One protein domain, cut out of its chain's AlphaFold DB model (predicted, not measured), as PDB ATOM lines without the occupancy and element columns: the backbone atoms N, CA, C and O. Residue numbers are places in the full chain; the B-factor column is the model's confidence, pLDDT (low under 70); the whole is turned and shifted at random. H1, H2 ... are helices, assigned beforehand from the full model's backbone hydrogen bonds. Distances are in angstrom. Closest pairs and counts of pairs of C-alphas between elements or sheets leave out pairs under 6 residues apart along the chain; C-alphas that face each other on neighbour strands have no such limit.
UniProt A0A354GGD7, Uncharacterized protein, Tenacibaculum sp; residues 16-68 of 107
ATOM      1  N   TRP A  16      15.564 -36.170  28.048       94.06
ATOM      2  CA  TRP A  16      15.201 -35.261  26.968       94.06
ATOM      3  C   TRP A  16      13.997 -35.782  26.196       94.06
ATOM      4  O   TRP A  16      13.734 -36.977  26.087       94.06
ATOM      5  N   SER A  17      13.231 -34.842  25.663       93.75
ATOM      6  CA  SER A  17      12.045 -35.106  24.859       93.75
ATOM      7  C   SER A  17      12.089 -34.190  23.649       93.75
ATOM      8  O   SER A  17      12.441 -33.018  23.791       93.75
ATOM      9  N   SER A  18      11.738 -34.715  22.473       91.12
ATOM     10  CA  SER A  18      11.739 -33.936  21.233       91.12
ATOM     11  C   SER A  18      10.915 -32.654  21.384       91.12
ATOM     12  O   SER A  18       9.781 -32.668  21.874       91.12
ATOM     13  N   SER A  19      11.505 -31.534  20.965       88.38
ATOM     14  CA  SER A  19      10.861 -30.227  21.047       88.38
ATOM     15  C   SER A  19       9.646 -30.119  20.136       88.38
ATOM     16  O   SER A  19       8.667 -29.513  20.559       88.38
ATOM     17  N   SER A  20       9.709 -30.719  18.941       89.00
ATOM     18  CA  SER A  20       8.654 -30.671  17.923       89.00
ATOM     19  C   SER A  20       7.558 -31.721  18.114       89.00
ATOM     20  O   SER A  20       6.440 -31.497  17.669       89.00
ATOM     21  N   LEU A  21       7.849 -32.856  18.768       89.25
ATOM     22  CA  LEU A  21       6.880 -33.956  18.910       89.25
ATOM     23  C   LEU A  21       6.018 -33.885  20.174       89.25
ATOM     24  O   LEU A  21       4.943 -34.488  20.197       89.25
ATOM     25  N   TYR A  22       6.491 -33.203  21.220       92.56
ATOM     26  CA  TYR A  22       5.850 -33.196  22.535       92.56
ATOM     27  C   TYR A  22       5.607 -31.775  23.038       92.56
ATOM     28  O   TYR A  22       6.505 -30.925  23.020       92.56
ATOM     29  N   ASP A  23       4.401 -31.529  23.540       94.31
ATOM     30  CA  ASP A  23       4.050 -30.275  24.198       94.31
ATOM     31  C   ASP A  23       4.666 -30.178  25.608       94.31
ATOM     32  O   ASP A  23       5.476 -31.009  26.033       94.31
ATOM     33  N   LYS A  24       4.327 -29.114  26.344       95.56
ATOM     34  CA  LYS A  24       4.815 -28.936  27.716       95.56
ATOM     35  C   LYS A  24       4.265 -30.002  28.667       95.56
ATOM     36  O   LYS A  24       5.025 -30.429  29.527       95.56
ATOM     37  N   GLY A  25       3.010 -30.426  28.521       96.19
ATOM     38  CA  GLY A  25       2.375 -31.408  29.403       96.19
ATOM     39  C   GLY A  25       3.075 -32.759  29.328       96.19
ATOM     40  O   GLY A  25       3.617 -33.225  30.331       96.19
ATOM     41  N   VAL A  26       3.212 -33.305  28.118       95.00
ATOM     42  CA  VAL A  26       3.870 -34.601  27.885       95.00
ATOM     43  C   VAL A  26       5.332 -34.576  28.343       95.00
ATOM     44  O   VAL A  26       5.844 -35.533  28.927       95.00
ATOM     45  N   LYS A  27       6.033 -33.451  28.146       96.44
ATOM     46  CA  LYS A  27       7.406 -33.283  28.655       96.44
ATOM     47  C   LYS A  27       7.478 -33.361  30.179       96.44
ATOM     48  O   LYS A  27       8.465 -33.882  30.697       96.44
ATOM     49  N   GLN A  28       6.487 -32.832  30.897       97.06
ATOM     50  CA  GLN A  28       6.457 -32.906  32.358       97.06
ATOM     51  C   GLN A  28       6.113 -34.314  32.845       97.06
ATOM     52  O   GLN A  28       6.749 -34.781  33.788       97.06
ATOM     53  N   GLU A  29       5.206 -35.023  32.173       96.75
ATOM     54  CA  GLU A  29       4.912 -36.429  32.482       96.75
ATOM     55  C   GLU A  29       6.154 -37.308  32.335       96.75
ATOM     56  O   GLU A  29       6.510 -38.033  33.262       96.75
ATOM     57  N   ARG A  30       6.899 -37.173  31.231       96.75
ATOM     58  CA  ARG A  30       8.138 -37.941  31.019       96.75
ATOM     59  C   ARG A  30       9.201 -37.627  32.076       96.75
ATOM     60  O   ARG A  30       9.895 -38.538  32.520       96.75
ATOM     61  N   LYS A  31       9.309 -36.373  32.535       97.31
ATOM     62  CA  LYS A  31      10.185 -36.023  33.671       97.31
ATOM     63  C   LYS A  31       9.720 -36.651  34.979       97.31
ATOM     64  O   LYS A  31      10.562 -37.103  35.749       97.31
ATOM     65  N   LYS A  32       8.408 -36.684  35.225       97.25
ATOM     66  CA  LYS A  32       7.833 -37.336  36.404       97.25
ATOM     67  C   LYS A  32       8.150 -38.830  36.390       97.25
ATOM     68  O   LYS A  32       8.738 -39.316  37.343       97.25
ATOM     69  N   TRP A  33       7.874 -39.528  35.288       97.12
ATOM     70  CA  TRP A  33       8.176 -40.958  35.150       97.12
ATOM     71  C   TRP A  33       9.663 -41.267  35.288       97.12
ATOM     72  O   TRP A  33      10.025 -42.282  35.871       97.12
ATOM     73  N   PHE A  34      10.523 -40.393  34.765       97.19
ATOM     74  CA  PHE A  34      11.963 -40.524  34.946       97.19
ATOM     75  C   PHE A  34      12.370 -40.344  36.409       97.19
ATOM     76  O   PHE A  34      13.167 -41.126  36.907       97.19
ATOM     77  N   SER A  35      11.795 -39.366  37.113       96.69
ATOM     78  CA  SER A  35      12.075 -39.132  38.537       96.69
ATOM     79  C   SER A  35      11.610 -40.313  39.396       96.69
ATOM     80  O   SER A  35      12.395 -40.831  40.181       96.69
ATOM     81  N   GLU A  36      10.395 -40.820  39.158       95.75
ATOM     82  CA  GLU A  36       9.877 -42.043  39.795       95.75
ATOM     83  C   GLU A  36      10.795 -43.247  39.541       95.75
ATOM     84  O   GLU A  36      11.075 -44.037  40.441       95.75
ATOM     85  N   TRP A  37      11.283 -43.395  38.306       96.06
ATOM     86  CA  TRP A  37      12.207 -44.467  37.952       96.06
ATOM     87  C   TRP A  37      13.560 -44.314  38.657       96.06
ATOM     88  O   TRP A  37      14.108 -45.316  39.102       96.06
ATOM     89  N   LEU A  38      14.083 -43.093  38.806       95.81
ATOM     90  CA  LEU A  38      15.317 -42.836  39.555       95.81
ATOM     91  C   LEU A  38      15.168 -43.143  41.049       95.81
ATOM     92  O   LEU A  38      16.083 -43.707  41.638       95.81
ATOM     93  N   GLU A  39      14.036 -42.788  41.655       94.50
ATOM     94  CA  GLU A  39      13.755 -43.049  43.075       94.50
ATOM     95  C   GLU A  39      13.569 -44.545  43.362       94.50
ATOM     96  O   GLU A  39      13.999 -45.039  44.401       94.50
ATOM     97  N   GLY A  40      12.942 -45.273  42.434       89.75
ATOM     98  CA  GLY A  40      12.677 -46.705  42.573       89.75
ATOM     99  C   GLY A  40      13.840 -47.622  42.187       89.75
ATOM    100  O   GLY A  40      13.756 -48.825  42.435       89.75
ATOM    101  N   ASN A  41      14.910 -47.102  41.572       85.44
ATOM    102  CA  ASN A  41      16.037 -47.910  41.107       85.44
ATOM    103  C   ASN A  41      17.339 -47.542  41.809       85.44
ATOM    104  O   ASN A  41      17.888 -46.463  41.631       85.44
ATOM    105  N   ASN A  42      17.916 -48.524  42.498       79.38
ATOM    106  CA  ASN A  42      19.233 -48.388  43.123       79.38
ATOM    107  C   ASN A  42      20.379 -48.820  42.190       79.38
ATOM    108  O   ASN A  42      21.550 -48.752  42.564       79.38
ATOM    109  N   ARG A  43      20.056 -49.303  40.982       80.81
ATOM    110  CA  ARG A  43      21.018 -49.832  40.011       80.81
ATOM    111  C   ARG A  43      20.725 -49.283  38.618       80.81
ATOM    112  O   ARG A  43      19.715 -49.621  38.018       80.81
ATOM    113  N   PHE A  44      21.650 -48.478  38.100       87.19
ATOM    114  CA  PHE A  44      21.563 -47.845  36.780       87.19
ATOM    115  C   PHE A  44      22.489 -48.537  35.780       87.19
ATOM    116  O   PHE A  44      23.476 -47.966  35.313       87.19
ATOM    117  N   ASP A  45      22.220 -49.809  35.494       90.25
ATOM    118  CA  ASP A  45      22.957 -50.514  34.447       90.25
ATOM    119  C   ASP A  45      22.309 -50.352  33.067       90.25
ATOM    120  O   ASP A  45      21.169 -49.905  32.931       90.25
ATOM    121  N   LYS A  46      23.067 -50.722  32.029       91.25
ATOM    122  CA  LYS A  46      22.658 -50.629  30.624       91.25
ATOM    123  C   LYS A  46      21.259 -51.215  30.390       91.25
ATOM    124  O   LYS A  46      20.446 -50.579  29.728       91.25
ATOM    125  N   ASN A  47      20.974 -52.391  30.950       91.94
ATOM    126  CA  ASN A  47      19.726 -53.103  30.697       91.94
ATOM    127  C   ASN A  47      18.545 -52.376  31.339       91.94
ATOM    128  O   ASN A  47      17.579 -52.087  30.638       91.94
ATOM    129  N   SER A  48      18.669 -51.969  32.606       94.12
ATOM    130  CA  SER A  48      17.622 -51.197  33.298       94.12
ATOM    131  C   SER A  48      17.287 -49.875  32.584       94.12
ATOM    132  O   SER A  48      16.121 -49.487  32.479       94.12
ATOM    133  N   ILE A  49      18.300 -49.198  32.028       95.00
ATOM    134  CA  ILE A  49      18.118 -47.964  31.254       95.00
ATOM    135  C   ILE A  49      17.374 -48.260  29.950       95.00
ATOM    136  O   ILE A  49      16.464 -47.517  29.582       95.00
ATOM    137  N   ILE A  50      17.748 -49.323  29.236       95.25
ATOM    138  CA  ILE A  50      17.078 -49.701  27.989       95.25
ATOM    139  C   ILE A  50      15.627 -50.113  28.257       95.25
ATOM    140  O   ILE A  50      14.743 -49.677  27.526       95.25
ATOM    141  N   GLU A  51      15.363 -50.875  29.317       94.62
ATOM    142  CA  GLU A  51      14.012 -51.277  29.724       94.62
ATOM    143  C   GLU A  51      13.115 -50.066  30.000       94.62
ATOM    144  O   GLU A  51      11.993 -50.002  29.492       94.62
ATOM    145  N   PHE A  52      13.626 -49.051  30.708       95.75
ATOM    146  CA  PHE A  52      12.910 -47.782  30.875       95.75
ATOM    147  C   PHE A  52      12.559 -47.147  29.522       95.75
ATOM    148  O   PHE A  52      11.427 -46.709  29.313       95.75
ATOM    149  N   HIS A  53      13.502 -47.140  28.576       95.75
ATOM    150  CA  HIS A  53      13.290 -46.575  27.240       95.75
ATOM    151  C   HIS A  53      12.393 -47.431  26.329       95.75
ATOM    152  O   HIS A  53      11.877 -46.923  25.335       95.75
ATOM    153  N   GLN A  54      12.174 -48.704  26.665       95.31
ATOM    154  CA  GLN A  54      11.246 -49.603  25.973       95.31
ATOM    155  C   GLN A  54       9.812 -49.536  26.516       95.31
ATOM    156  O   GLN A  54       8.916 -50.125  25.904       95.31
ATOM    157  N   ASN A  55       9.593 -48.830  27.628       94.94
ATOM    158  CA  ASN A  55       8.303 -48.761  28.297       94.94
ATOM    159  C   ASN A  55       7.244 -48.052  27.430       94.94
ATOM    160  O   ASN A  55       7.374 -46.875  27.086       94.94
ATOM    161  N   ASP A  56       6.177 -48.778  27.111       94.88
ATOM    162  CA  ASP A  56       4.961 -48.307  26.437       94.88
ATOM    163  C   ASP A  56       3.722 -48.338  27.347       94.88
ATOM    164  O   ASP A  56       2.620 -48.024  26.902       94.88
ATOM    165  N   SER A  57       3.886 -48.703  28.622       92.06
ATOM    166  CA  SER A  57       2.778 -48.891  29.560       92.06
ATOM    167  C   SER A  57       2.382 -47.620  30.310       92.06
ATOM    168  O   SER A  57       1.277 -47.546  30.848       92.06
ATOM    169  N   LYS A  58       3.257 -46.608  30.365       89.00
ATOM    170  CA  LYS A  58       2.949 -45.300  30.965       89.00
ATOM    171  C   LYS A  58       2.361 -44.338  29.926       89.00
ATOM    172  O   LYS A  58       2.995 -44.063  28.913       89.00
ATOM    173  N   GLY A  59       1.196 -43.759  30.226       90.81
ATOM    174  CA  GLY A  59       0.516 -42.793  29.356       90.81
ATOM    175  C   GLY A  59      -0.333 -43.464  28.275       90.81
ATOM    176  O   GLY A  59      -0.913 -44.523  28.502       90.81
ATOM    177  N   THR A  60      -0.431 -42.833  27.105       94.31
ATOM    178  CA  THR A  60      -1.049 -43.430  25.911       94.31
ATOM    179  C   THR A  60       0.046 -43.897  24.952       94.31
ATOM    180  O   THR A  60       1.182 -43.425  25.061       94.31
ATOM    181  N   PRO A  61      -0.259 -44.746  23.950       94.25
ATOM    182  CA  PRO A  61       0.723 -45.108  22.926       94.25
ATOM    183  C   PRO A  61       1.414 -43.889  22.289       94.25
ATOM    184  O   PRO A  61       2.594 -43.939  21.963       94.25
ATOM    185  N   GLU A  62       0.718 -42.756  22.169       94.44
ATOM    186  CA  GLU A  62       1.238 -41.542  21.532       94.44
ATOM    187  C   GLU A  62       2.159 -40.687  22.418       94.44
ATOM    188  O   GLU A  62       2.852 -39.799  21.895       94.44
ATOM    189  N   THR A  63       2.146 -40.915  23.737       93.56
ATOM    190  CA  THR A  63       2.879 -40.119  24.741       93.56
ATOM    191  C   THR A  63       3.858 -40.932  25.587       93.56
ATOM    192  O   THR A  63       4.710 -40.339  26.257       93.56
ATOM    193  N   ALA A  64       3.778 -42.264  25.530       95.31
ATOM    194  CA  ALA A  64       4.656 -43.175  26.253       95.31
ATOM    195  C   ALA A  64       6.145 -42.990  25.906       95.31
ATOM    196  O   ALA A  64       6.523 -42.292  24.956       95.31
ATOM    197  N   ILE A  65       7.033 -43.607  26.695       95.88
ATOM    198  CA  ILE A  65       8.478 -43.494  26.457       95.88
ATOM    199  C   ILE A  65       8.842 -44.101  25.097       95.88
ATOM    200  O   ILE A  65       9.457 -43.401  24.282       95.88
ATOM    201  N   LYS A  66       8.394 -45.334  24.844       96.06
ATOM    202  CA  LYS A  66       8.367 -45.966  23.522       96.06
ATOM    203  C   LYS A  66       7.051 -45.591  22.837       96.06
ATOM    204  O   LYS A  66       6.006 -46.177  23.099       96.06
ATOM    205  N   MET A  67       7.114 -44.569  21.991       95.12
ATOM    206  CA  MET A  67       5.951 -43.917  21.390       95.12
ATOM    207  C   MET A  67       5.526 -44.618  20.095       95.12
ATOM    208  O   MET A  67       6.362 -44.988  19.272       95.12
ATOM    209  N   LYS A  68       4.215 -44.733  19.884       95.06
ATOM    210  CA  LYS A  68       3.575 -45.234  18.670       95.06
ATOM    211  C   LYS A  68       2.372 -44.365  18.290       95.06
ATOM    212  O   LYS A  68       1.341 -44.388  18.959       95.06
TER     213      LYS A  68
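This is residues 16 to 68 of the 107 residues of an uncharacterized protein of Tenacibaculum sp (UniProt A0A354GGD7). A long helix, H1, and a shorter one, H2, that folds back beside it make two loosely paired rods; the unnamed stretch of residues 55 to 68 carries on from H2 in a looped coil beside the earlier part of H1. Residues 38 to 47, with the end of H1 and the turn into H2, stick out at one end. The printed part has 53 residues, with two named helices in the order H1, H2 and no named strand. The class is all helix, though under half of the residues, 26 of 53, are in named elements. The whole is compact, with a radius of gyration of the C-alphas of 11.2 A, and elongated, spanning 31 by 19 by 17 A.

Pass residues 16 to 23 and you reach H1, residues 24 to 40. A tight link of 5 residues leads from it to H2, residues 46 to 54. H1 and H2 are close but not clearly touching: their closest C-alphas, those of Trp 37 and Phe 52, are 7.8 A apart. They run opposite ways at a shallow tilt of 34 degrees, only just short of steep. In H1 and H2, every O i to N i+4 pair is within hydrogen-bond range.

Find C-alpha 24 at (4.815, -28.936, 27.716); from there H1 runs 24.5 A to C-alpha 40 at (12.677, -46.705, 42.573). H2 runs 12.4 A from C-alpha 46 to C-alpha 54 at (11.246, -49.603, 25.973).

Look at Ser 20 and Asn 42 for the two C-alphas farthest apart, 32.6 A. The printed part has no cut, and its one link between helices is tight. The mean pLDDT of the printed part is 93.4, and no printed residue is under 70.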